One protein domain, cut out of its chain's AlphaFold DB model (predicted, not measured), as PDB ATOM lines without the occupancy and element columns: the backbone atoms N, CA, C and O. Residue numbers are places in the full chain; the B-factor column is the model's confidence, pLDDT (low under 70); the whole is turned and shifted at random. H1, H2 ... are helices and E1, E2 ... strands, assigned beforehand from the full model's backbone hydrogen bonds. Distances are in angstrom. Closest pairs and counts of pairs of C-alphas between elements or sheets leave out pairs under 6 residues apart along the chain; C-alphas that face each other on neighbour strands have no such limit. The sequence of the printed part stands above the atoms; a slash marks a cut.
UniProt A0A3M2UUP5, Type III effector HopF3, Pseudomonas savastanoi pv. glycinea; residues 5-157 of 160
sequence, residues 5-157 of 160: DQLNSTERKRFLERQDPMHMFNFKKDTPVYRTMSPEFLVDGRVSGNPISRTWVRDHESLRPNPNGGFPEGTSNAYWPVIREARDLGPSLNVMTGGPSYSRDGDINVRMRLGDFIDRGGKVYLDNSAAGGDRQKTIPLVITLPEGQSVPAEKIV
ATOM      1  N   ASP A   5     -77.803 -44.800 -63.848       97.62
ATOM      2  CA  ASP A   5     -76.904 -45.809 -64.418       97.62
ATOM      3  C   ASP A   5     -77.616 -47.134 -64.720       97.62
ATOM      4  O   ASP A   5     -77.084 -47.982 -65.432       97.62
ATOM      5  N   GLN A   6     -78.844 -47.305 -64.224       98.06
ATOM      6  CA  GLN A   6     -79.695 -48.441 -64.568       98.06
ATOM      7  C   GLN A   6     -80.474 -48.214 -65.876       98.06
ATOM      8  O   GLN A   6     -81.065 -49.158 -66.400       98.06
ATOM      9  N   LEU A   7     -80.527 -46.978 -66.396       97.81
ATOM     10  CA  LEU A   7     -81.090 -46.696 -67.719       97.81
ATOM     11  C   LEU A   7     -80.107 -47.150 -68.799       97.81
ATOM     12  O   LEU A   7     -78.892 -47.046 -68.639       97.81
ATOM     13  N   ASN A   8     -80.632 -47.587 -69.946       97.88
ATOM     14  CA  ASN A   8     -79.776 -47.766 -71.117       97.88
ATOM     15  C   ASN A   8     -79.150 -46.418 -71.529       97.88
ATOM     16  O   ASN A   8     -79.652 -45.348 -71.178       97.88
ATOM     17  N   SER A   9     -78.063 -46.459 -72.299       98.12
ATOM     18  CA  SER A   9     -77.285 -45.266 -72.660       98.12
ATOM     19  C   SER A   9     -78.121 -44.156 -73.313       98.12
ATOM     20  O   SER A   9     -77.942 -42.981 -72.990       98.12
ATOM     21  N   THR A  10     -79.064 -44.518 -74.186       98.38
ATOM     22  CA  THR A  10     -79.967 -43.575 -74.860       98.38
ATOM     23  C   THR A  10     -80.904 -42.886 -73.873       98.38
ATOM     24  O   THR A  10     -81.045 -41.662 -73.901       98.38
ATOM     25  N   GLU A  11     -81.533 -43.642 -72.977       98.44
ATOM     26  CA  GLU A  11     -82.477 -43.093 -72.002       98.44
ATOM     27  C   GLU A  11     -81.766 -42.335 -70.878       98.44
ATOM     28  O   GLU A  11     -82.248 -41.282 -70.462       98.44
ATOM     29  N   ARG A  12     -80.575 -42.778 -70.457       98.50
ATOM     30  CA  ARG A  12     -79.708 -42.026 -69.537       98.50
ATOM     31  C   ARG A  12     -79.375 -40.654 -70.115       98.50
ATOM     32  O   ARG A  12     -79.565 -39.646 -69.441       98.50
ATOM     33  N   LYS A  13     -78.953 -40.602 -71.384       98.25
ATOM     34  CA  LYS A  13     -78.669 -39.341 -72.084       98.25
ATOM     35  C   LYS A  13     -79.900 -38.429 -72.126       98.25
ATOM     36  O   LYS A  13     -79.809 -37.285 -71.698       98.25
ATOM     37  N   ARG A  14     -81.057 -38.945 -72.557       98.12
ATOM     38  CA  ARG A  14     -82.324 -38.183 -72.603       98.12
ATOM     39  C   ARG A  14     -82.759 -37.666 -71.233       98.12
ATOM     40  O   ARG A  14     -83.328 -36.581 -71.129       98.12
ATOM     41  N   PHE A  15     -82.542 -38.452 -70.180       98.06
ATOM     42  CA  PHE A  15     -82.848 -38.033 -68.818       98.06
ATOM     43  C   PHE A  15     -81.942 -36.875 -68.394       98.06
ATOM     44  O   PHE A  15     -82.451 -35.817 -68.029       98.06
ATOM     45  N   LEU A  16     -80.622 -37.038 -68.519       97.94
ATOM     46  CA  LEU A  16     -79.642 -36.029 -68.113       97.94
ATOM     47  C   LEU A  16     -79.764 -34.731 -68.924       97.94
ATOM     48  O   LEU A  16     -79.718 -33.661 -68.332       97.94
ATOM     49  N   GLU A  17     -80.056 -34.793 -70.228       97.50
ATOM     50  CA  GLU A  17     -80.323 -33.600 -71.056       97.50
ATOM     51  C   GLU A  17     -81.434 -32.697 -70.489       97.50
ATOM     52  O   GLU A  17     -81.429 -31.489 -70.718       97.50
ATOM     53  N   ARG A  18     -82.379 -33.268 -69.732       95.62
ATOM     54  CA  ARG A  18     -83.533 -32.550 -69.167       95.62
ATOM     55  C   ARG A  18     -83.442 -32.295 -67.668       95.62
ATOM     56  O   ARG A  18     -84.292 -31.568 -67.158       95.62
ATOM     57  N   GLN A  19     -82.513 -32.940 -66.963       96.06
ATOM     58  CA  GLN A  19     -82.474 -32.942 -65.494       96.06
ATOM     59  C   GLN A  19     -81.123 -32.507 -64.913       96.06
ATOM     60  O   GLN A  19     -81.105 -31.973 -63.805       96.06
ATOM     61  N   ASP A  20     -80.012 -32.699 -65.632       97.38
ATOM     62  CA  ASP A  20     -78.695 -32.202 -65.227       97.38
ATOM     63  C   ASP A  20     -78.573 -30.711 -65.597       97.38
ATOM     64  O   ASP A  20     -78.621 -30.373 -66.787       97.38
ATOM     65  N   PRO A  21     -78.378 -29.801 -64.620       96.62
ATOM     66  CA  PRO A  21     -78.245 -28.371 -64.887       96.62
ATOM     67  C   PRO A  21     -77.138 -28.034 -65.895       96.62
ATOM     68  O   PRO A  21     -77.290 -27.087 -66.671       96.62
ATOM     69  N   MET A  22     -76.042 -28.802 -65.919       97.31
ATOM     70  CA  MET A  22     -74.947 -28.591 -66.868       97.31
ATOM     71  C   MET A  22     -75.424 -28.733 -68.315       97.31
ATOM     72  O   MET A  22     -75.038 -27.939 -69.176       97.31
ATOM     73  N   HIS A  23     -76.295 -29.709 -68.574       96.69
ATOM     74  CA  HIS A  23     -76.878 -29.948 -69.888       96.69
ATOM     75  C   HIS A  23     -78.065 -29.021 -70.169       96.69
ATOM     76  O   HIS A  23     -78.097 -28.393 -71.227       96.69
ATOM     77  N   MET A  24     -78.986 -28.873 -69.212       94.44
ATOM     78  CA  MET A  24     -80.203 -28.061 -69.359       94.44
ATOM     79  C   MET A  24     -79.911 -26.605 -69.731       94.44
ATOM     80  O   MET A  24     -80.619 -26.018 -70.546       94.44
ATOM     81  N   PHE A  25     -78.879 -26.021 -69.119       94.56
ATOM     82  CA  PHE A  25     -78.530 -24.609 -69.286       94.56
ATOM     83  C   PHE A  25     -77.233 -24.403 -70.073       94.56
ATOM     84  O   PHE A  25     -76.752 -23.277 -70.184       94.56
ATOM     85  N   ASN A  26     -76.666 -25.482 -70.629       95.00
ATOM     86  CA  ASN A  26     -75.419 -25.465 -71.395       95.00
ATOM     87  C   ASN A  26     -74.261 -24.768 -70.648       95.00
ATOM     88  O   ASN A  26     -73.448 -24.064 -71.258       95.00
ATOM     89  N   PHE A  27     -74.184 -24.953 -69.326       96.44
ATOM     90  CA  PHE A  27     -73.122 -24.362 -68.520       96.44
ATOM     91  C   PHE A  27     -71.750 -24.896 -68.928       96.44
ATOM     92  O   PHE A  27     -71.582 -26.018 -69.418       96.44
ATOM     93  N   LYS A  28     -70.743 -24.055 -68.718       96.81
ATOM     94  CA  LYS A  28     -69.343 -24.300 -69.059       96.81
ATOM     95  C   LYS A  28     -68.482 -24.113 -67.817       96.81
ATOM     96  O   LYS A  28     -68.900 -23.523 -66.826       96.81
ATOM     97  N   LYS A  29     -67.247 -24.614 -67.851       97.38
ATOM     98  CA  LYS A  29     -66.324 -24.479 -66.711       97.38
ATOM     99  C   LYS A  29     -66.002 -23.018 -66.381       97.38
ATOM    100  O   LYS A  29     -65.717 -22.697 -65.237       97.38
ATOM    101  N   ASP A  30     -66.029 -22.129 -67.358       97.62
ATOM    102  CA  ASP A  30     -65.845 -20.688 -67.186       97.62
ATOM    103  C   ASP A  30     -67.134 -19.944 -66.800       97.62
ATOM    104  O   ASP A  30     -67.082 -18.740 -66.567       97.62
ATOM    105  N   THR A  31     -68.275 -20.634 -66.671       97.62
ATOM    106  CA  THR A  31     -69.517 -20.015 -66.201       97.62
ATOM    107  C   THR A  31     -69.308 -19.400 -64.811       97.62
ATOM    108  O   THR A  31     -68.909 -20.112 -63.881       97.62
ATOM    109  N   PRO A  32     -69.573 -18.091 -64.643       97.00
ATOM    110  CA  PRO A  32     -69.482 -17.451 -63.347       97.00
ATOM    111  C   PRO A  32     -70.684 -17.838 -62.486       97.00
ATOM    112  O   PRO A  32     -71.832 -17.838 -62.940       97.00
ATOM    113  N   VAL A  33     -70.406 -18.128 -61.220       97.25
ATOM    114  CA  VAL A  33     -71.420 -18.348 -60.190       97.25
ATOM    115  C   VAL A  33     -71.209 -17.365 -59.053       97.25
ATOM    116  O   VAL A  33     -70.084 -16.972 -58.746       97.25
ATOM    117  N   TYR A  34     -72.303 -16.955 -58.437       95.69
ATOM    118  CA  TYR A  34     -72.339 -15.864 -57.481       95.69
ATOM    119  C   TYR A  34     -72.981 -16.321 -56.186       95.69
ATOM    120  O   TYR A  34     -73.921 -17.117 -56.188       95.69
ATOM    121  N   ARG A  35     -72.499 -15.793 -55.069       93.50
ATOM    122  CA  ARG A  35     -73.103 -16.038 -53.764       93.50
ATOM    123  C   ARG A  35     -73.054 -14.773 -52.934       93.50
ATOM    124  O   ARG A  35     -72.040 -14.083 -52.906       93.50
ATOM    125  N   THR A  36     -74.145 -14.528 -52.233       92.19
ATOM    126  CA  THR A  36     -74.216 -13.538 -51.170       92.19
ATOM    127  C   THR A  36     -73.995 -14.248 -49.841       92.19
ATOM    128  O   THR A  36     -74.599 -15.300 -49.601       92.19
ATOM    129  N   MET A  37     -73.079 -13.747 -49.018       92.62
ATOM    130  CA  MET A  37     -72.708 -14.387 -47.755       92.62
ATOM    131  C   MET A  37     -72.078 -13.402 -46.774       92.62
ATOM    132  O   MET A  37     -71.586 -12.350 -47.173       92.62
ATOM    133  N   SER A  38     -72.025 -13.790 -45.506       93.38
ATOM    134  CA  SER A  38     -71.322 -13.038 -44.471       93.38
ATOM    135  C   SER A  38     -69.795 -13.093 -44.697       93.38
ATOM    136  O   SER A  38     -69.276 -14.127 -45.141       93.38
ATOM    137  N   PRO A  39     -69.065 -11.984 -44.475       94.25
ATOM    138  CA  PRO A  39     -67.662 -11.836 -44.873       94.25
ATOM    139  C   PRO A  39     -66.705 -12.832 -44.207       94.25
ATOM    140  O   PRO A  39     -65.688 -13.177 -44.804       94.25
ATOM    141  N   GLU A  40     -67.031 -13.335 -43.018       95.38
ATOM    142  CA  GLU A  40     -66.246 -14.325 -42.274       95.38
ATOM    143  C   GLU A  40     -66.085 -15.668 -43.002       95.38
ATOM    144  O   GLU A  40     -65.174 -16.436 -42.694       95.38
ATOM    145  N   PHE A  41     -66.940 -15.956 -43.985       95.62
ATOM    146  CA  PHE A  41     -66.860 -17.182 -44.778       95.62
ATOM    147  C   PHE A  41     -65.940 -17.066 -46.002       95.62
ATOM    148  O   PHE A  41     -65.735 -18.063 -46.700       95.62
ATOM    149  N   LEU A  42     -65.396 -15.875 -46.277       96.88
ATOM    150  CA  LEU A  42     -64.353 -15.669 -47.278       96.88
ATOM    151  C   LEU A  42     -62.990 -15.666 -46.580       96.88
ATOM    152  O   LEU A  42     -62.520 -14.632 -46.108       96.88
ATOM    153  N   VAL A  43     -62.345 -16.829 -46.534       97.00
ATOM    154  CA  VAL A  43     -61.060 -17.018 -45.846       97.00
ATOM    155  C   VAL A  43     -59.944 -17.029 -46.882       97.00
ATOM    156  O   VAL A  43     -59.949 -17.865 -47.784       97.00
ATOM    157  N   ASP A  44     -59.023 -16.068 -46.796       96.44
ATOM    158  CA  ASP A  44     -57.881 -15.912 -47.712       96.44
ATOM    159  C   ASP A  44     -58.269 -15.926 -49.206       96.44
ATOM    160  O   ASP A  44     -57.590 -16.508 -50.054       96.44
ATOM    161  N   GLY A  45     -59.406 -15.301 -49.538       97.38
ATOM    162  CA  GLY A  45     -59.932 -15.255 -50.909       97.38
ATOM    163  C   GLY A  45     -60.539 -16.578 -51.387       97.38
ATOM    164  O   GLY A  45     -60.618 -16.824 -52.594       97.38
ATOM    165  N   ARG A  46     -60.941 -17.458 -50.461       98.44
ATOM    166  CA  ARG A  46     -61.492 -18.782 -50.765       98.44
ATOM    167  C   ARG A  46     -62.792 -19.049 -50.022       98.44
ATOM    168  O   ARG A  46     -63.015 -18.536 -48.928       98.44
ATOM    169  N   VAL A  47     -63.630 -19.893 -50.619       97.44
ATOM    170  CA  VAL A  47     -64.902 -20.344 -50.036       97.44
ATOM    171  C   VAL A  47     -64.955 -21.870 -50.030       97.44
ATOM    172  O   VAL A  47     -64.593 -22.518 -51.016       97.44
ATOM    173  N   SER A  48     -65.420 -22.435 -48.917       97.56
ATOM    174  CA  SER A  48     -65.617 -23.876 -48.710       97.56
ATOM    175  C   SER A  48     -67.103 -24.237 -48.701       97.56
ATOM    176  O   SER A  48     -67.952 -23.383 -48.452       97.56
ATOM    177  N   GLY A  49     -67.435 -25.507 -48.947       95.88
ATOM    178  CA  GLY A  49     -68.813 -25.998 -48.865       95.88
ATOM    179  C   GLY A  49     -69.372 -25.956 -47.438       95.88
ATOM    180  O   GLY A  49     -68.655 -26.217 -46.476       95.88
ATOM    181  N   ASN A  50     -70.667 -25.670 -47.295       94.56
ATOM    182  CA  ASN A  50     -71.384 -25.786 -46.028       94.56
ATOM    183  C   ASN A  50     -71.784 -27.259 -45.788       94.56
ATOM    184  O   ASN A  50     -72.593 -27.783 -46.561       94.56
ATOM    185  N   PRO A  51     -71.282 -27.924 -44.728       92.31
ATOM    186  CA  PRO A  51     -71.569 -29.335 -44.452       92.31
ATOM    187  C   PRO A  51     -73.009 -29.599 -43.988       92.31
ATOM    188  O   PRO A  51     -73.488 -30.723 -44.084       92.31
ATOM    189  N   ILE A  52     -73.722 -28.583 -43.496       91.50
ATOM    190  CA  ILE A  52     -75.073 -28.722 -42.924       91.50
ATOM    191  C   ILE A  52     -76.143 -28.013 -43.764       91.50
ATOM    192  O   ILE A  52     -77.177 -27.583 -43.246       91.50
ATOM    193  N   SER A  53     -75.892 -27.874 -45.070       89.31
ATOM    194  CA  SER A  53     -76.803 -27.225 -46.015       89.31
ATOM    195  C   SER A  53     -78.167 -27.927 -46.062       89.31
ATOM    196  O   SER A  53     -78.280 -29.087 -46.455       89.31
ATOM    197  N   ARG A  54     -79.226 -27.207 -45.675       92.00
ATOM    198  CA  ARG A  54     -80.617 -27.709 -45.666       92.00
ATOM    199  C   ARG A  54     -81.392 -27.391 -46.948       92.00
ATOM    200  O   ARG A  54     -82.607 -27.553 -46.994       92.00
ATOM    201  N   THR A  55     -80.706 -26.885 -47.969       92.94
ATOM    202  CA  THR A  55     -81.296 -26.579 -49.273       92.94
ATOM    203  C   THR A  55     -81.776 -27.867 -49.932       92.94
ATOM    204  O   THR A  55     -81.062 -28.869 -49.926       92.94
ATOM    205  N   TRP A  56     -82.973 -27.852 -50.511       95.94
ATOM    206  CA  TRP A  56     -83.498 -29.005 -51.240       95.94
ATOM    207  C   TRP A  56     -83.010 -28.962 -52.677       95.94
ATOM    208  O   TRP A  56     -83.141 -27.938 -53.344       95.94
ATOM    209  N   VAL A  57     -82.492 -30.075 -53.179       97.19
ATOM    210  CA  VAL A  57     -81.958 -30.171 -54.539       97.19
ATOM    211  C   VAL A  57     -82.703 -31.202 -55.365       97.19
ATOM    212  O   VAL A  57     -83.293 -32.140 -54.828       97.19
ATOM    213  N   ARG A  58     -82.650 -31.035 -56.688       96.38
ATOM    214  CA  ARG A  58     -83.016 -32.088 -57.642       96.38
ATOM    215  C   ARG A  58     -81.781 -32.934 -57.935       96.38
ATOM    216  O   ARG A  58     -80.931 -32.524 -58.723       96.38
ATOM    217  N   ASP A  59     -81.689 -34.086 -57.282       97.75
ATOM    218  CA  ASP A  59     -80.642 -35.076 -57.524       97.75
ATOM    219  C   ASP A  59     -80.929 -35.790 -58.853       97.75
ATOM    220  O   ASP A  59     -81.786 -36.669 -58.938       97.75
ATOM    221  N   HIS A  60     -80.241 -35.347 -59.904       97.38
ATOM    222  CA  HIS A  60     -80.405 -35.846 -61.266       97.38
ATOM    223  C   HIS A  60     -79.673 -37.170 -61.519       97.38
ATOM    224  O   HIS A  60     -79.761 -37.686 -62.629       97.38
ATOM    225  N   GLU A  61     -78.980 -37.734 -60.528       97.62
ATOM    226  CA  GLU A  61     -78.368 -39.067 -60.617       97.62
ATOM    227  C   GLU A  61     -79.261 -40.150 -59.983       97.62
ATOM    228  O   GLU A  61     -79.151 -41.334 -60.319       97.62
ATOM    229  N   SER A  62     -80.198 -39.739 -59.127       98.19
ATOM    230  CA  SER A  62     -81.160 -40.616 -58.455       98.19
ATOM    231  C   SER A  62     -82.551 -40.538 -59.091       98.19
ATOM    232  O   SER A  62     -83.113 -39.460 -59.295       98.19
ATOM    233  N   LEU A  63     -83.155 -41.697 -59.355       98.31
ATOM    234  CA  LEU A  63     -84.461 -41.823 -60.004       98.31
ATOM    235  C   LEU A  63     -85.573 -42.127 -58.997       98.31
ATOM    236  O   LEU A  63     -85.445 -43.011 -58.150       98.31
ATOM    237  N   ARG A  64     -86.717 -41.465 -59.170       97.25
ATOM    238  CA  ARG A  64     -88.009 -41.864 -58.593       97.25
ATOM    239  C   ARG A  64     -89.066 -41.990 -59.692       97.25
ATOM    240  O   ARG A  64     -88.920 -41.333 -60.724       97.25
ATOM    241  N   PRO A  65     -90.132 -42.787 -59.500       97.00
ATOM    242  CA  PRO A  65     -91.215 -42.879 -60.475       97.00
ATOM    243  C   PRO A  65     -91.785 -41.503 -60.833       97.00
ATOM    244  O   PRO A  65     -91.959 -40.646 -59.959       97.00
ATOM    245  N   ASN A  66     -92.079 -41.292 -62.115       95.62
ATOM    246  CA  ASN A  66     -92.785 -40.101 -62.569       95.62
ATOM    247  C   ASN A  66     -94.211 -40.112 -61.980       95.62
ATOM    248  O   ASN A  66     -94.964 -41.046 -62.266       95.62
ATOM    249  N   PRO A  67     -94.609 -39.092 -61.192       92.62
ATOM    250  CA  PRO A  67     -95.917 -39.056 -60.537       92.62
ATOM    251  C   PRO A  67     -97.093 -39.016 -61.521       92.62
ATOM    252  O   PRO A  67     -98.198 -39.396 -61.150       92.62
ATOM    253  N   ASN A  68     -96.865 -38.596 -62.768       91.88
ATOM    254  CA  ASN A  68     -97.903 -38.573 -63.798       91.88
ATOM    255  C   ASN A  68     -98.197 -39.971 -64.377       91.88
ATOM    256  O   ASN A  68     -99.218 -40.146 -65.036       91.88
ATOM    257  N   GLY A  69     -97.328 -40.963 -64.133       89.88
ATOM    258  CA  GLY A  69     -97.494 -42.338 -64.612       89.88
ATOM    259  C   GLY A  69     -97.572 -42.474 -66.141       89.88
ATOM    260  O   GLY A  69     -97.262 -41.548 -66.885       89.88
ATOM    261  N   GLY A  70     -97.957 -43.663 -66.616       90.19
ATOM    262  CA  GLY A  70     -98.309 -43.903 -68.025       90.19
ATOM    263  C   GLY A  70     -97.149 -44.034 -69.020       90.19
ATOM    264  O   GLY A  70     -97.395 -44.202 -70.213       90.19
ATOM    265  N   PHE A  71     -95.897 -43.993 -68.564       95.75
ATOM    266  CA  PHE A  71     -94.718 -44.176 -69.415       95.75
ATOM    267  C   PHE A  71     -94.128 -45.585 -69.257       95.75
ATOM    268  O   PHE A  71     -94.109 -46.101 -68.137       95.75
ATOM    269  N   PRO A  72     -93.605 -46.206 -70.332       96.12
ATOM    270  CA  PRO A  72     -92.973 -47.520 -70.241       96.12
ATOM    271  C   PRO A  72     -91.763 -47.519 -69.299       96.12
ATOM    272  O   PRO A  72     -90.923 -46.612 -69.361       96.12
ATOM    273  N   GLU A  73     -91.649 -48.551 -68.460       95.38
ATOM    274  CA  GLU A  73     -90.498 -48.729 -67.571       95.38
ATOM    275  C   GLU A  73     -89.188 -48.770 -68.374       95.38
ATOM    276  O   GLU A  73     -89.130 -49.258 -69.501       95.38
ATOM    277  N   GLY A  74     -88.128 -48.196 -67.805       95.19
ATOM    278  CA  GLY A  74     -86.818 -48.109 -68.455       95.19
ATOM    279  C   GLY A  74     -86.687 -46.951 -69.446       95.19
ATOM    280  O   GLY A  74     -85.578 -46.672 -69.896       95.19
ATOM    281  N   THR A  75     -87.775 -46.228 -69.737       97.31
ATOM    282  CA  THR A  75     -87.705 -44.954 -70.462       97.31
ATOM    283  C   THR A  75     -87.446 -43.797 -69.509       97.31
ATOM    284  O   THR A  75     -87.941 -43.750 -68.386       97.31
ATOM    285  N   SER A  76     -86.708 -42.805 -69.981       96.88
ATOM    286  CA  SER A  76     -86.395 -41.576 -69.257       96.88
ATOM    287  C   SER A  76     -87.639 -40.792 -68.820       96.88
ATOM    288  O   SER A  76     -87.589 -40.088 -67.818       96.88
ATOM    289  N   ASN A  77     -88.761 -40.919 -69.534       96.62
ATOM    290  CA  ASN A  77     -90.021 -40.263 -69.176       96.62
ATOM    291  C   ASN A  77     -90.734 -40.946 -67.998       96.62
ATOM    292  O   ASN A  77     -91.558 -40.311 -67.343       96.62
ATOM    293  N   ALA A  78     -90.415 -42.207 -67.696       97.38
ATOM    294  CA  ALA A  78     -90.992 -42.926 -66.560       97.38
ATOM    295  C   ALA A  78     -90.435 -42.480 -65.202       97.38
ATOM    296  O   ALA A  78     -90.939 -42.917 -64.167       97.38
ATOM    297  N   TYR A  79     -89.446 -41.581 -65.186       98.00
ATOM    298  CA  TYR A  79     -88.745 -41.182 -63.973       98.00
ATOM    299  C   TYR A  79     -88.596 -39.670 -63.841       98.00
ATOM    300  O   TYR A  79     -88.482 -38.948 -64.830       98.00
ATOM    301  N   TRP A  80     -88.557 -39.207 -62.594       97.12
ATOM    302  CA  TRP A  80     -88.175 -37.856 -62.174       97.12
ATOM    303  C   TRP A  80     -86.935 -37.932 -61.269       97.12
ATOM    304  O   TRP A  80     -86.689 -38.987 -60.677       97.12
ATOM    305  N   PRO A  81     -86.169 -36.835 -61.112       97.62
ATOM    306  CA  PRO A  81     -85.099 -36.787 -60.124       97.62
ATOM    307  C   PRO A  81     -85.664 -36.889 -58.703       97.62
ATOM    308  O   PRO A  81     -86.767 -36.393 -58.401       97.62
ATOM    309  N   VAL A  82     -84.899 -37.516 -57.812       97.88
ATOM    310  CA  VAL A  82     -85.171 -37.467 -56.371       97.88
ATOM    311  C   VAL A  82     -84.992 -36.030 -55.877       97.88
ATOM    312  O   VAL A  82     -84.094 -35.309 -56.306       97.88
ATOM    313  N   ILE A  83     -85.876 -35.601 -54.976       96.88
ATOM    314  CA  ILE A  83     -85.733 -34.336 -54.253       96.88
ATOM    315  C   ILE A  83     -85.253 -34.675 -52.846       96.88
ATOM    316  O   ILE A  83     -85.929 -35.425 -52.144       96.88
ATOM    317  N   ARG A  84     -84.092 -34.151 -52.451       96.44
ATOM    318  CA  ARG A  84     -83.476 -34.417 -51.140       96.44
ATOM    319  C   ARG A  84     -82.695 -33.214 -50.628       96.44
ATOM    320  O   ARG A  84     -82.438 -32.281 -51.389       96.44
ATOM    321  N   GLU A  85     -82.330 -33.225 -49.353       96.69
ATOM    322  CA  GLU A  85     -81.507 -32.163 -48.778       96.69
ATOM    323  C   GLU A  85     -80.050 -32.266 -49.242       96.69
ATOM    324  O   GLU A  85     -79.482 -33.354 -49.346       96.69
ATOM    325  N   ALA A  86     -79.425 -31.114 -49.480       96.56
ATOM    326  CA  ALA A  86     -78.052 -31.025 -49.962       96.56
ATOM    327  C   ALA A  86     -77.030 -31.618 -48.981       96.56
ATOM    328  O   ALA A  86     -76.016 -32.148 -49.427       96.56
ATOM    329  N   ARG A  87     -77.298 -31.585 -47.667       95.50
ATOM    330  CA  ARG A  87     -76.429 -32.207 -46.653       95.50
ATOM    331  C   ARG A  87     -76.197 -33.699 -46.891       95.50
ATOM    332  O   ARG A  87     -75.153 -34.215 -46.513       95.50
ATOM    333  N   ASP A  88     -77.140 -34.382 -47.538       96.44
ATOM    334  CA  ASP A  88     -77.000 -35.805 -47.832       96.44
ATOM    335  C   ASP A  88     -76.024 -36.085 -48.988       96.44
ATOM    336  O   ASP A  88     -75.665 -37.235 -49.236       96.44
ATOM    337  N   LEU A  89     -75.640 -35.044 -49.732       95.75
ATOM    338  CA  LEU A  89     -74.716 -35.107 -50.866       95.75
ATOM    339  C   LEU A  89     -73.308 -34.621 -50.488       95.75
ATOM    340  O   LEU A  89     -72.413 -34.612 -51.333       95.75
ATOM    341  N   GLY A  90     -73.112 -34.216 -49.229       95.88
ATOM    342  CA  GLY A  90     -71.871 -33.646 -48.712       95.88
ATOM    343  C   GLY A  90     -71.866 -32.112 -48.659       95.88
ATOM    344  O   GLY A  90     -72.887 -31.459 -48.913       95.88
ATOM    345  N   PRO A  91     -70.716 -31.505 -48.307       97.62
ATOM    346  CA  PRO A  91     -70.608 -30.058 -48.205       97.62
ATOM    347  C   PRO A  91     -70.932 -29.373 -49.531       97.62
ATOM    348  O   PRO A  91     -70.539 -29.823 -50.607       97.62
ATOM    349  N   SER A  92     -71.684 -28.277 -49.467       97.56
ATOM    350  CA  SER A  92     -72.179 -27.620 -50.678       97.56
ATOM    351  C   SER A  92     -72.407 -26.124 -50.513       97.56
ATOM    352  O   SER A  92     -72.505 -25.595 -49.405       97.56
ATOM    353  N   LEU A  93     -72.501 -25.425 -51.640       95.75
ATOM    354  CA  LEU A  93     -72.840 -24.013 -51.709       95.75
ATOM    355  C   LEU A  93     -74.083 -23.821 -52.571       95.75
ATOM    356  O   LEU A  93     -74.069 -24.132 -53.757       95.75
ATOM    357  N   ASN A  94     -75.135 -23.232 -52.004       94.06
ATOM    358  CA  ASN A  94     -76.130 -22.512 -52.792       94.06
ATOM    359  C   ASN A  94     -75.487 -21.290 -53.476       94.06
ATOM    360  O   ASN A  94     -74.812 -20.481 -52.830       94.06
ATOM    361  N   VAL A  95     -75.677 -21.176 -54.782       94.88
ATOM    362  CA  VAL A  95     -75.146 -20.107 -55.632       94.88
ATOM    363  C   VAL A  95     -76.192 -19.719 -56.676       94.88
ATOM    364  O   VAL A  95     -77.181 -20.419 -56.880       94.88
ATOM    365  N   MET A  96     -75.951 -18.618 -57.372       93.19
ATOM    366  CA  MET A  96     -76.738 -18.149 -58.508       93.19
ATOM    367  C   MET A  96     -75.848 -18.066 -59.746       93.19
ATOM    368  O   MET A  96     -74.695 -17.653 -59.647       93.19
ATOM    369  N   THR A  97     -76.370 -18.382 -60.927       93.00
ATOM    370  CA  THR A  97     -75.822 -17.834 -62.183       93.00
ATOM    371  C   THR A  97     -76.575 -16.562 -62.566       93.00
ATOM    372  O   THR A  97     -77.679 -16.321 -62.080       93.00
ATOM    373  N   GLY A  98     -75.976 -15.731 -63.423       86.94
ATOM    374  CA  GLY A  98     -76.605 -14.504 -63.934       86.94
ATOM    375  C   GLY A  98     -76.469 -13.262 -63.051       86.94
ATOM    376  O   GLY A  98     -76.820 -12.172 -63.490       86.94
ATOM    377  N   GLY A  99     -75.926 -13.401 -61.841       86.19
ATOM    378  CA  GLY A  99     -75.626 -12.293 -60.935       86.19
ATOM    379  C   GLY A  99     -75.785 -12.680 -59.462       86.19
ATOM    380  O   GLY A  99     -76.260 -13.780 -59.169       86.19
ATOM    381  N   PRO A 100     -75.370 -11.806 -58.528       81.25
ATOM    382  CA  PRO A 100     -75.595 -12.014 -57.102       81.25
ATOM    383  C   PRO A 100     -77.088 -12.012 -56.749       81.25
ATOM    384  O   PRO A 100     -77.922 -11.489 -57.490       81.25
ATOM    385  N   SER A 101     -77.416 -12.601 -55.599       72.31
ATOM    386  CA  SER A 101     -78.761 -12.520 -55.028       72.31
ATOM    387  C   SER A 101     -78.919 -11.248 -54.186       72.31
ATOM    388  O   SER A 101     -78.001 -10.436 -54.075       72.31
ATOM    389  N   TYR A 102     -80.098 -11.080 -53.588       67.06
ATOM    390  CA  TYR A 102     -80.363 -10.021 -52.616       67.06
ATOM    391  C   TYR A 102     -79.392 -10.117 -51.427       67.06
ATOM    392  O   TYR A 102     -79.214 -11.195 -50.855       67.06
ATOM    393  N   SER A 103     -78.799  -8.986 -51.045       73.50
ATOM    394  CA  SER A 103     -77.898  -8.849 -49.898       73.50
ATOM    395  C   SER A 103     -78.572  -8.164 -48.724       73.50
ATOM    396  O   SER A 103     -79.322  -7.207 -48.913       73.50
ATOM    397  N   ARG A 104     -78.273  -8.630 -47.508       78.56
ATOM    398  CA  ARG A 104     -78.573  -7.890 -46.277       78.56
ATOM    399  C   ARG A 104     -77.419  -6.942 -45.957       78.56
ATOM    400  O   ARG A 104     -76.306  -7.128 -46.451       78.56
ATOM    401  N   ASP A 105     -77.672  -5.950 -45.110       82.12
ATOM    402  CA  ASP A 105     -76.613  -5.075 -44.606       82.12
ATOM    403  C   ASP A 105     -75.508  -5.906 -43.940       82.12
ATOM    404  O   ASP A 105     -75.771  -6.736 -43.070       82.12
ATOM    405  N   GLY A 106     -74.266  -5.687 -44.376       85.56
ATOM    406  CA  GLY A 106     -73.085  -6.418 -43.910       85.56
ATOM    407  C   GLY A 106     -72.709  -7.651 -44.741       85.56
ATOM    408  O   GLY A 106     -71.572  -8.109 -44.627       85.56
ATOM    409  N   ASP A 107     -73.590  -8.152 -45.615       91.88
ATOM    410  CA  ASP A 107     -73.238  -9.242 -46.530       91.88
ATOM    411  C   ASP A 107     -72.292  -8.766 -47.641       91.88
ATOM    412  O   ASP A 107     -72.309  -7.614 -48.088       91.88
ATOM    413  N   ILE A 108     -71.484  -9.697 -48.142       93.00
ATOM    414  CA  ILE A 108     -70.670  -9.516 -49.339       93.00
ATOM    415  C   ILE A 108     -71.204 -10.371 -50.482       93.00
ATOM    416  O   ILE A 108     -71.733 -11.465 -50.284       93.00
ATOM    417  N   ASN A 109     -71.006  -9.883 -51.702       93.69
ATOM    418  CA  ASN A 109     -71.216 -10.659 -52.912       93.69
ATOM    419  C   ASN A 109     -69.871 -11.177 -53.406       93.69
ATOM    420  O   ASN A 109     -68.906 -10.417 -53.518       93.69
ATOM    421  N   VAL A 110     -69.811 -12.467 -53.712       95.50
ATOM    422  CA  VAL A 110     -68.624 -13.099 -54.285       95.50
ATOM    423  C   VAL A 110     -68.942 -13.723 -55.635       95.50
ATOM    424  O   VAL A 110     -70.036 -14.250 -55.847       95.50
ATOM    425  N   ARG A 111     -67.968 -13.672 -56.542       97.19
ATOM    426  CA  ARG A 111     -67.946 -14.373 -57.824       97.19
ATOM    427  C   ARG A 111     -66.941 -15.517 -57.749       97.19
ATOM    428  O   ARG A 111     -65.814 -15.329 -57.302       97.19
ATOM    429  N   MET A 112     -67.342 -16.688 -58.219       98.19
ATOM    430  CA  MET A 112     -66.517 -17.890 -58.323       98.19
ATOM    431  C   MET A 112     -66.642 -18.467 -59.734       98.19
ATOM    432  O   MET A 112     -67.577 -18.148 -60.476       98.19
ATOM    433  N   ARG A 113     -65.711 -19.344 -60.107       98.31
ATOM    434  CA  ARG A 113     -65.731 -20.054 -61.386       98.31
ATOM    435  C   ARG A 113     -66.298 -21.459 -61.200       98.31
ATOM    436  O   ARG A 113     -65.783 -22.228 -60.392       98.31
ATOM    437  N   LEU A 114     -67.324 -21.820 -61.971       98.44
ATOM    438  CA  LEU A 114     -67.987 -23.127 -61.867       98.44
ATOM    439  C   LEU A 114     -67.017 -24.307 -62.032       98.44
ATOM    440  O   LEU A 114     -67.088 -25.298 -61.308       98.44
ATOM    441  N   GLY A 115     -66.072 -24.178 -62.961       98.44
ATOM    442  CA  GLY A 115     -65.048 -25.176 -63.240       98.44
ATOM    443  C   GLY A 115     -64.182 -25.509 -62.034       98.44
ATOM    444  O   GLY A 115     -63.782 -26.655 -61.901       98.44
ATOM    445  N   ASP A 116     -63.968 -24.568 -61.115       98.69
ATOM    446  CA  ASP A 116     -63.122 -24.806 -59.946       98.69
ATOM    447  C   ASP A 116     -63.771 -25.801 -58.972       98.69
ATOM    448  O   ASP A 116     -63.058 -26.525 -58.276       98.69
ATOM    449  N   PHE A 117     -65.104 -25.884 -58.957       98.56
ATOM    450  CA  PHE A 117     -65.836 -26.928 -58.241       98.56
ATOM    451  C   PHE A 117     -65.741 -28.264 -58.972       98.56
ATOM    452  O   PHE A 117     -65.389 -29.273 -58.366       98.56
ATOM    453  N   ILE A 118     -66.016 -28.261 -60.280       98.12
ATOM    454  CA  ILE A 118     -66.024 -29.471 -61.119       98.12
ATOM    455  C   ILE A 118     -64.651 -30.151 -61.105       98.12
ATOM    456  O   ILE A 118     -64.559 -31.361 -60.916       98.12
ATOM    457  N   ASP A 119     -63.577 -29.373 -61.237       98.31
ATOM    458  CA  ASP A 119     -62.195 -29.863 -61.234       98.31
ATOM    459  C   ASP A 119     -61.798 -30.481 -59.879       98.31
ATOM    460  O   ASP A 119     -60.832 -31.238 -59.801       98.31
ATOM    461  N   ARG A 120     -62.563 -30.203 -58.815       97.94
ATOM    462  CA  ARG A 120     -62.408 -30.778 -57.470       97.94
ATOM    463  C   ARG A 120     -63.401 -31.906 -57.179       97.94
ATOM    464  O   ARG A 120     -63.498 -32.328 -56.034       97.94
ATOM    465  N   GLY A 121     -64.140 -32.390 -58.179       97.25
ATOM    466  CA  GLY A 121     -65.142 -33.453 -58.019       97.25
ATOM    467  C   GLY A 121     -66.521 -32.964 -57.566       97.25
ATOM    468  O   GLY A 121     -67.374 -33.775 -57.212       97.25
ATOM    469  N   GLY A 122     -66.750 -31.652 -57.577       97.88
ATOM    470  CA  GLY A 122     -68.051 -31.061 -57.305       97.88
ATOM    471  C   GLY A 122     -69.070 -31.349 -58.408       97.88
ATOM    472  O   GLY A 122     -68.756 -31.341 -59.598       97.88
ATOM    473  N   LYS A 123     -70.316 -31.564 -57.995       97.94
ATOM    474  CA  LYS A 123     -71.493 -31.756 -58.853       97.94
ATOM    475  C   LYS A 123     -72.485 -30.613 -58.683       97.94
ATOM    476  O   LYS A 123     -72.606 -30.051 -57.591       97.94
ATOM    477  N   VAL A 124     -73.195 -30.296 -59.762       98.19
ATOM    478  CA  VAL A 124     -74.108 -29.153 -59.866       98.19
ATOM    479  C   VAL A 124     -75.547 -29.642 -59.840       98.19
ATOM    480  O   VAL A 124     -75.940 -30.469 -60.651       98.19
ATOM    481  N   TYR A 125     -76.354 -29.090 -58.946       97.88
ATOM    482  CA  TYR A 125     -77.762 -29.433 -58.799       97.88
ATOM    483  C   TYR A 125     -78.626 -28.185 -58.917       97.88
ATOM    484  O   TYR A 125     -78.214 -27.088 -58.538       97.88
ATOM    485  N   LEU A 126     -79.851 -28.348 -59.415       95.50
ATOM    486  CA  LEU A 126     -80.856 -27.295 -59.330       95.50
ATOM    487  C   LEU A 126     -81.304 -27.140 -57.876       95.50
ATOM    488  O   LEU A 126     -81.695 -28.126 -57.241       95.50
ATOM    489  N   ASP A 127     -81.306 -25.902 -57.384       94.06
ATOM    490  CA  ASP A 127     -81.928 -25.572 -56.104       94.06
ATOM    491  C   ASP A 127     -83.457 -25.631 -56.263       94.06
ATOM    492  O   ASP A 127     -84.083 -24.867 -57.010       94.06
ATOM    493  N   ASN A 128     -84.068 -26.597 -55.584       90.69
ATOM    494  CA  ASN A 128     -85.506 -26.832 -55.593       90.69
ATOM    495  C   ASN A 128     -86.247 -26.011 -54.524       90.69
ATOM    496  O   ASN A 128     -87.475 -25.977 -54.542       90.69
ATOM    497  N   SER A 129     -85.519 -25.378 -53.604       81.31
ATOM    498  CA  SER A 129     -86.054 -24.564 -52.504       81.31
ATOM    499  C   SER A 129     -85.930 -23.054 -52.720       81.31
ATOM    500  O   SER A 129     -86.535 -22.286 -51.974       81.31
ATOM    501  N   ALA A 130     -85.168 -22.615 -53.723       76.00
ATOM    502  CA  ALA A 130     -84.994 -21.199 -54.013       76.00
ATOM    503  C   ALA A 130     -86.319 -20.509 -54.382       76.00
ATOM    504  O   ALA A 130     -87.015 -20.914 -55.314       76.00
ATOM    505  N   ALA A 131     -86.627 -19.426 -53.662       62.16
ATOM    506  CA  ALA A 131     -87.755 -18.534 -53.944       62.16
ATOM    507  C   ALA A 131     -87.426 -17.455 -54.997       62.16
ATOM    508  O   ALA A 131     -88.334 -16.834 -55.543       62.16
ATOM    509  N   GLY A 132     -86.136 -17.218 -55.262       57.34
ATOM    510  CA  GLY A 132     -85.634 -16.250 -56.239       57.34
ATOM    511  C   GLY A 132     -84.923 -16.921 -57.416       57.34
ATOM    512  O   GLY A 132     -84.455 -18.053 -57.310       57.34
ATOM    513  N   GLY A 133     -84.824 -16.193 -58.528       55.88
ATOM    514  CA  GLY A 133     -84.308 -16.694 -59.799       55.88
ATOM    515  C   GLY A 133     -85.431 -17.042 -60.774       55.88
ATOM    516  O   GLY A 133     -86.337 -17.804 -60.449       55.88
ATOM    517  N   ASP A 134     -85.377 -16.488 -61.982       69.75
ATOM    518  CA  ASP A 134     -86.377 -16.732 -63.035       69.75
ATOM    519  C   ASP A 134     -86.135 -18.045 -63.804       69.75
ATOM    520  O   ASP A 134     -86.923 -18.408 -64.678       69.75
ATOM    521  N   ARG A 135     -85.046 -18.764 -63.486       70.38
ATOM    522  CA  ARG A 135     -84.582 -19.975 -64.189       70.38
ATOM    523  C   ARG A 135     -84.360 -19.757 -65.693       70.38
ATOM    524  O   ARG A 135     -84.335 -20.721 -66.455       70.38
ATOM    525  N   GLN A 136     -84.184 -18.501 -66.104       69.19
ATOM    526  CA  GLN A 136     -83.904 -18.090 -67.479       69.19
ATOM    527  C   GLN A 136     -82.636 -17.237 -67.532       69.19
ATOM    528  O   GLN A 136     -81.677 -17.594 -68.209       69.19
ATOM    529  N   LYS A 137     -82.611 -16.131 -66.787       77.50
ATOM    530  CA  LYS A 137     -81.459 -15.238 -66.624       77.50
ATOM    531  C   LYS A 137     -80.708 -15.517 -65.333       77.50
ATOM    532  O   LYS A 137     -79.493 -15.372 -65.302       77.50
ATOM    533  N   THR A 138     -81.423 -15.913 -64.284       85.56
ATOM    534  CA  THR A 138     -80.878 -16.176 -62.950       85.56
ATOM    535  C   THR A 138     -81.298 -17.560 -62.487       85.56
ATOM    536  O   THR A 138     -82.481 -17.837 -62.277       85.56
ATOM    537  N   ILE A 139     -80.326 -18.464 -62.365       92.31
ATOM    538  CA  ILE A 139     -80.598 -19.876 -62.083       92.31
ATOM    539  C   ILE A 139     -80.010 -20.211 -60.711       92.31
ATOM    540  O   ILE A 139     -78.788 -20.147 -60.550       92.31
ATOM    541  N   PRO A 140     -80.855 -20.548 -59.722       94.00
ATOM    542  CA  PRO A 140     -80.390 -20.957 -58.411       94.00
ATOM    543  C   PRO A 140     -79.882 -22.399 -58.468       94.00
ATOM    544  O   PRO A 140     -80.559 -23.312 -58.955       94.00
ATOM    545  N   LEU A 141     -78.665 -22.595 -57.978       96.44
ATOM    546  CA  LEU A 141     -77.953 -23.864 -58.007       96.44
ATOM    547  C   LEU A 141     -77.451 -24.217 -56.613       96.44
ATOM    548  O   LEU A 141     -77.186 -23.347 -55.787       96.44
ATOM    549  N   VAL A 142     -77.228 -25.505 -56.396       97.44
ATOM    550  CA  VAL A 142     -76.406 -26.017 -55.305       97.44
ATOM    551  C   VAL A 142     -75.238 -26.761 -55.919       97.44
ATOM    552  O   VAL A 142     -75.435 -27.662 -56.729       97.44
ATOM    553  N   ILE A 143     -74.021 -26.392 -55.538       98.25
ATOM    554  CA  ILE A 143     -72.808 -27.044 -56.022       98.25
ATOM    555  C   ILE A 143     -72.134 -27.724 -54.842       98.25
ATOM    556  O   ILE A 143     -71.829 -27.082 -53.837       98.25
ATOM    557  N   THR A 144     -71.926 -29.030 -54.952       98.38
ATOM    558  CA  THR A 144     -71.152 -29.783 -53.958       98.38
ATOM    559  C   THR A 144     -69.671 -29.461 -54.085       98.38
ATOM    560  O   THR A 144     -69.165 -29.171 -55.169       98.38
ATOM    561  N   LEU A 145     -68.970 -29.504 -52.961       98.06
ATOM    562  CA  LEU A 145     -67.530 -29.336 -52.881       98.06
ATOM    563  C   LEU A 145     -67.022 -30.327 -51.832       98.06
ATOM    564  O   LEU A 145     -67.457 -30.223 -50.684       98.06
ATOM    565  N   PRO A 146     -66.164 -31.299 -52.192       96.38
ATOM    566  CA  PRO A 146     -65.717 -32.308 -51.239       96.38
ATOM    567  C   PRO A 146     -65.116 -31.706 -49.968       96.38
ATOM    568  O   PRO A 146     -64.552 -30.612 -49.980       96.38
ATOM    569  N   GLU A 147     -65.242 -32.425 -48.858       94.81
ATOM    570  CA  GLU A 147     -64.741 -31.964 -47.566       94.81
ATOM    571  C   GLU A 147     -63.238 -31.639 -47.621       94.81
ATOM    572  O   GLU A 147     -62.459 -32.296 -48.312       94.81
ATOM    573  N   GLY A 148     -62.839 -30.562 -46.940       94.44
ATOM    574  CA  GLY A 148     -61.472 -30.033 -46.983       94.44
ATOM    575  C   GLY A 148     -61.116 -29.259 -48.260       94.44
ATOM    576  O   GLY A 148     -60.056 -28.635 -48.309       94.44
ATOM    577  N   GLN A 149     -61.982 -29.242 -49.279       97.62
ATOM    578  CA  GLN A 149     -61.780 -28.433 -50.479       97.62
ATOM    579  C   GLN A 149     -62.367 -27.025 -50.326       97.62
ATOM    580  O   GLN A 149     -63.365 -26.786 -49.647       97.62
ATOM    581  N   SER A 150     -61.746 -26.088 -51.033       97.94
ATOM    582  CA  SER A 150     -62.197 -24.706 -51.189       97.94
ATOM    583  C   SER A 150     -61.936 -24.247 -52.620       97.94
ATOM    584  O   SER A 150     -61.045 -24.784 -53.291       97.94
ATOM    585  N   VAL A 151     -62.663 -23.236 -53.088       98.56
ATOM    586  CA  VAL A 151     -62.447 -22.609 -54.402       98.56
ATOM    587  C   VAL A 151     -62.051 -21.140 -54.252       98.56
ATOM    588  O   VAL A 151     -62.459 -20.513 -53.273       98.56
ATOM    589  N   PRO A 152     -61.270 -20.575 -55.190       98.50
ATOM    590  CA  PRO A 152     -61.058 -19.133 -55.258       98.50
ATOM    591  C   PRO A 152     -62.383 -18.380 -55.413       98.50
ATOM    592  O   PRO A 152     -63.267 -18.801 -56.164       98.50
ATOM    593  N   ALA A 153     -62.496 -17.248 -54.728       98.06
ATOM    594  CA  ALA A 153     -63.644 -16.363 -54.810       98.06
ATOM    595  C   ALA A 153     -63.188 -14.903 -54.807       98.06
ATOM    596  O   ALA A 153     -62.330 -14.494 -54.025       98.06
ATOM    597  N   GLU A 154     -63.795 -14.107 -55.674       96.69
ATOM    598  CA  GLU A 154     -63.536 -12.678 -55.781       96.69
ATOM    599  C   GLU A 154     -64.711 -11.911 -55.188       96.69
ATOM    600  O   GLU A 154     -65.854 -12.096 -55.608       96.69
ATOM    601  N   LYS A 155     -64.440 -11.024 -54.231       94.81
ATOM    602  CA  LYS A 155     -65.448 -10.084 -53.743       94.81
ATOM    603  C   LYS A 155     -65.794  -9.098 -54.858       94.81
ATOM    604  O   LYS A 155     -64.912  -8.422 -55.377       94.81
ATOM    605  N   ILE A 156     -67.076  -8.985 -55.183       91.31
ATOM    606  CA  ILE A 156     -67.589  -8.040 -56.175       91.31
ATOM    607  C   ILE A 156     -68.378  -6.931 -55.482       91.31
ATOM    608  O   ILE A 156     -69.072  -7.160 -54.490       91.31
ATOM    609  N   VAL A 157     -68.265  -5.712 -56.004       78.38
ATOM    610  CA  VAL A 157     -69.053  -4.569 -55.538       78.38
ATOM    611  C   VAL A 157     -70.391  -4.609 -56.271       78.38
ATOM    612  O   VAL A 157     -70.417  -4.708 -57.498       78.38
TER     613      VAL A 157
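Overview. This is residues 5 to 157 of the 160 residues of the protein "Type III effector HopF3" of Pseudomonas savastanoi pv. glycinea (UniProt A0A3M2UUP5). An elongated domain: at one end the short strands E8, E5, E1, E6, E9 and E2, with H4, stand in a loosely closed ring round a small core, and the hairpin E3 and E4, with H1 over it, makes an arm toward the other end. E7 and E8 lie near the middle of the whole, in the strongly twisted sheet that joins arm and ring. The printed part has 153 residues, with four named helices and ten named strands in the order H1 H2 E1 E2 E3 E4 H3 E5 E6 H4 E7 E8 E9 E10, class mixed. The sheets E4 E3 E7 E8 E5, E1 E6 E10 and E2 E9 are antiparallel. The whole is compact, with a radius of gyration of the C-alphas of 16.2 A and spans of 52, 29 and 27 A.

Along the chain. H1, residues 9 to 19, runs 15.2 A from C-alpha 9 at (-77.285, -45.266, -72.660). H2 is residues 21 to 24, E1 32 to 37, 16.2 A, and E2 46 to 48. E3, residues 56 to 65, 18.4 A, bends by 97 degrees at residue 61. E4 is residues 79 to 85, 19.1 A, H3 86 to 89, E5 92 to 97, 15.5 A, and E6 108 to 113, 16.8 A. H4 is residues 114 to 118, E7 124 to 127 and E8 139 to 144, 15.9 A. E9, residues 150 to 152, runs on into E10, residues 154 to 156, at 58 degrees; C-alpha 156 is at (-67.589, -8.040, -56.175).

Arrangement. In the five-strand sheet, N 59 and O 82 of the hairpin E3 and E4 are 2.9 A apart, within hydrogen-bond range, as are N 58 and O 126 of E3 and E7, 3.1 A, N 125 and O 142 of the hairpin E7 and E8, 2.8 A, and N 95 and O 141 of E5 and E8, 2.8 A. H1 is on this sheet at a height of 10.0 A, over E3, slantwise to it at 34 degrees on the local plane. H2 and H3 only graze it, as does H4. H1 and H2 touch only at the corner, C-alphas 17 and 23 being 5.2 A apart. The closest C-alphas of E1 and E5, Val 33 and Thr 97, are 4.9 A apart. N 35 and O 110 of E1 and E6, 3.0 A, N 111 and O 154 of E6 and E10, 2.8 A, and N 47 and O 151 of E2 and E9, 3.0 A, are within range. In H4 every O i to N i+4 pair is within range, in H1 6 of 7; H2 and H3 are too short for such a pair.

Size, cuts and confidence. The C-alphas farthest apart, those of Asp 44 and Gly 70, are 53.2 A apart. The printed part has no cut. The links E3 to E4 and E7 to E8 are long. The mean pLDDT of the printed part is 93.4; residues 102, 131 to 134 and 136 are under 70.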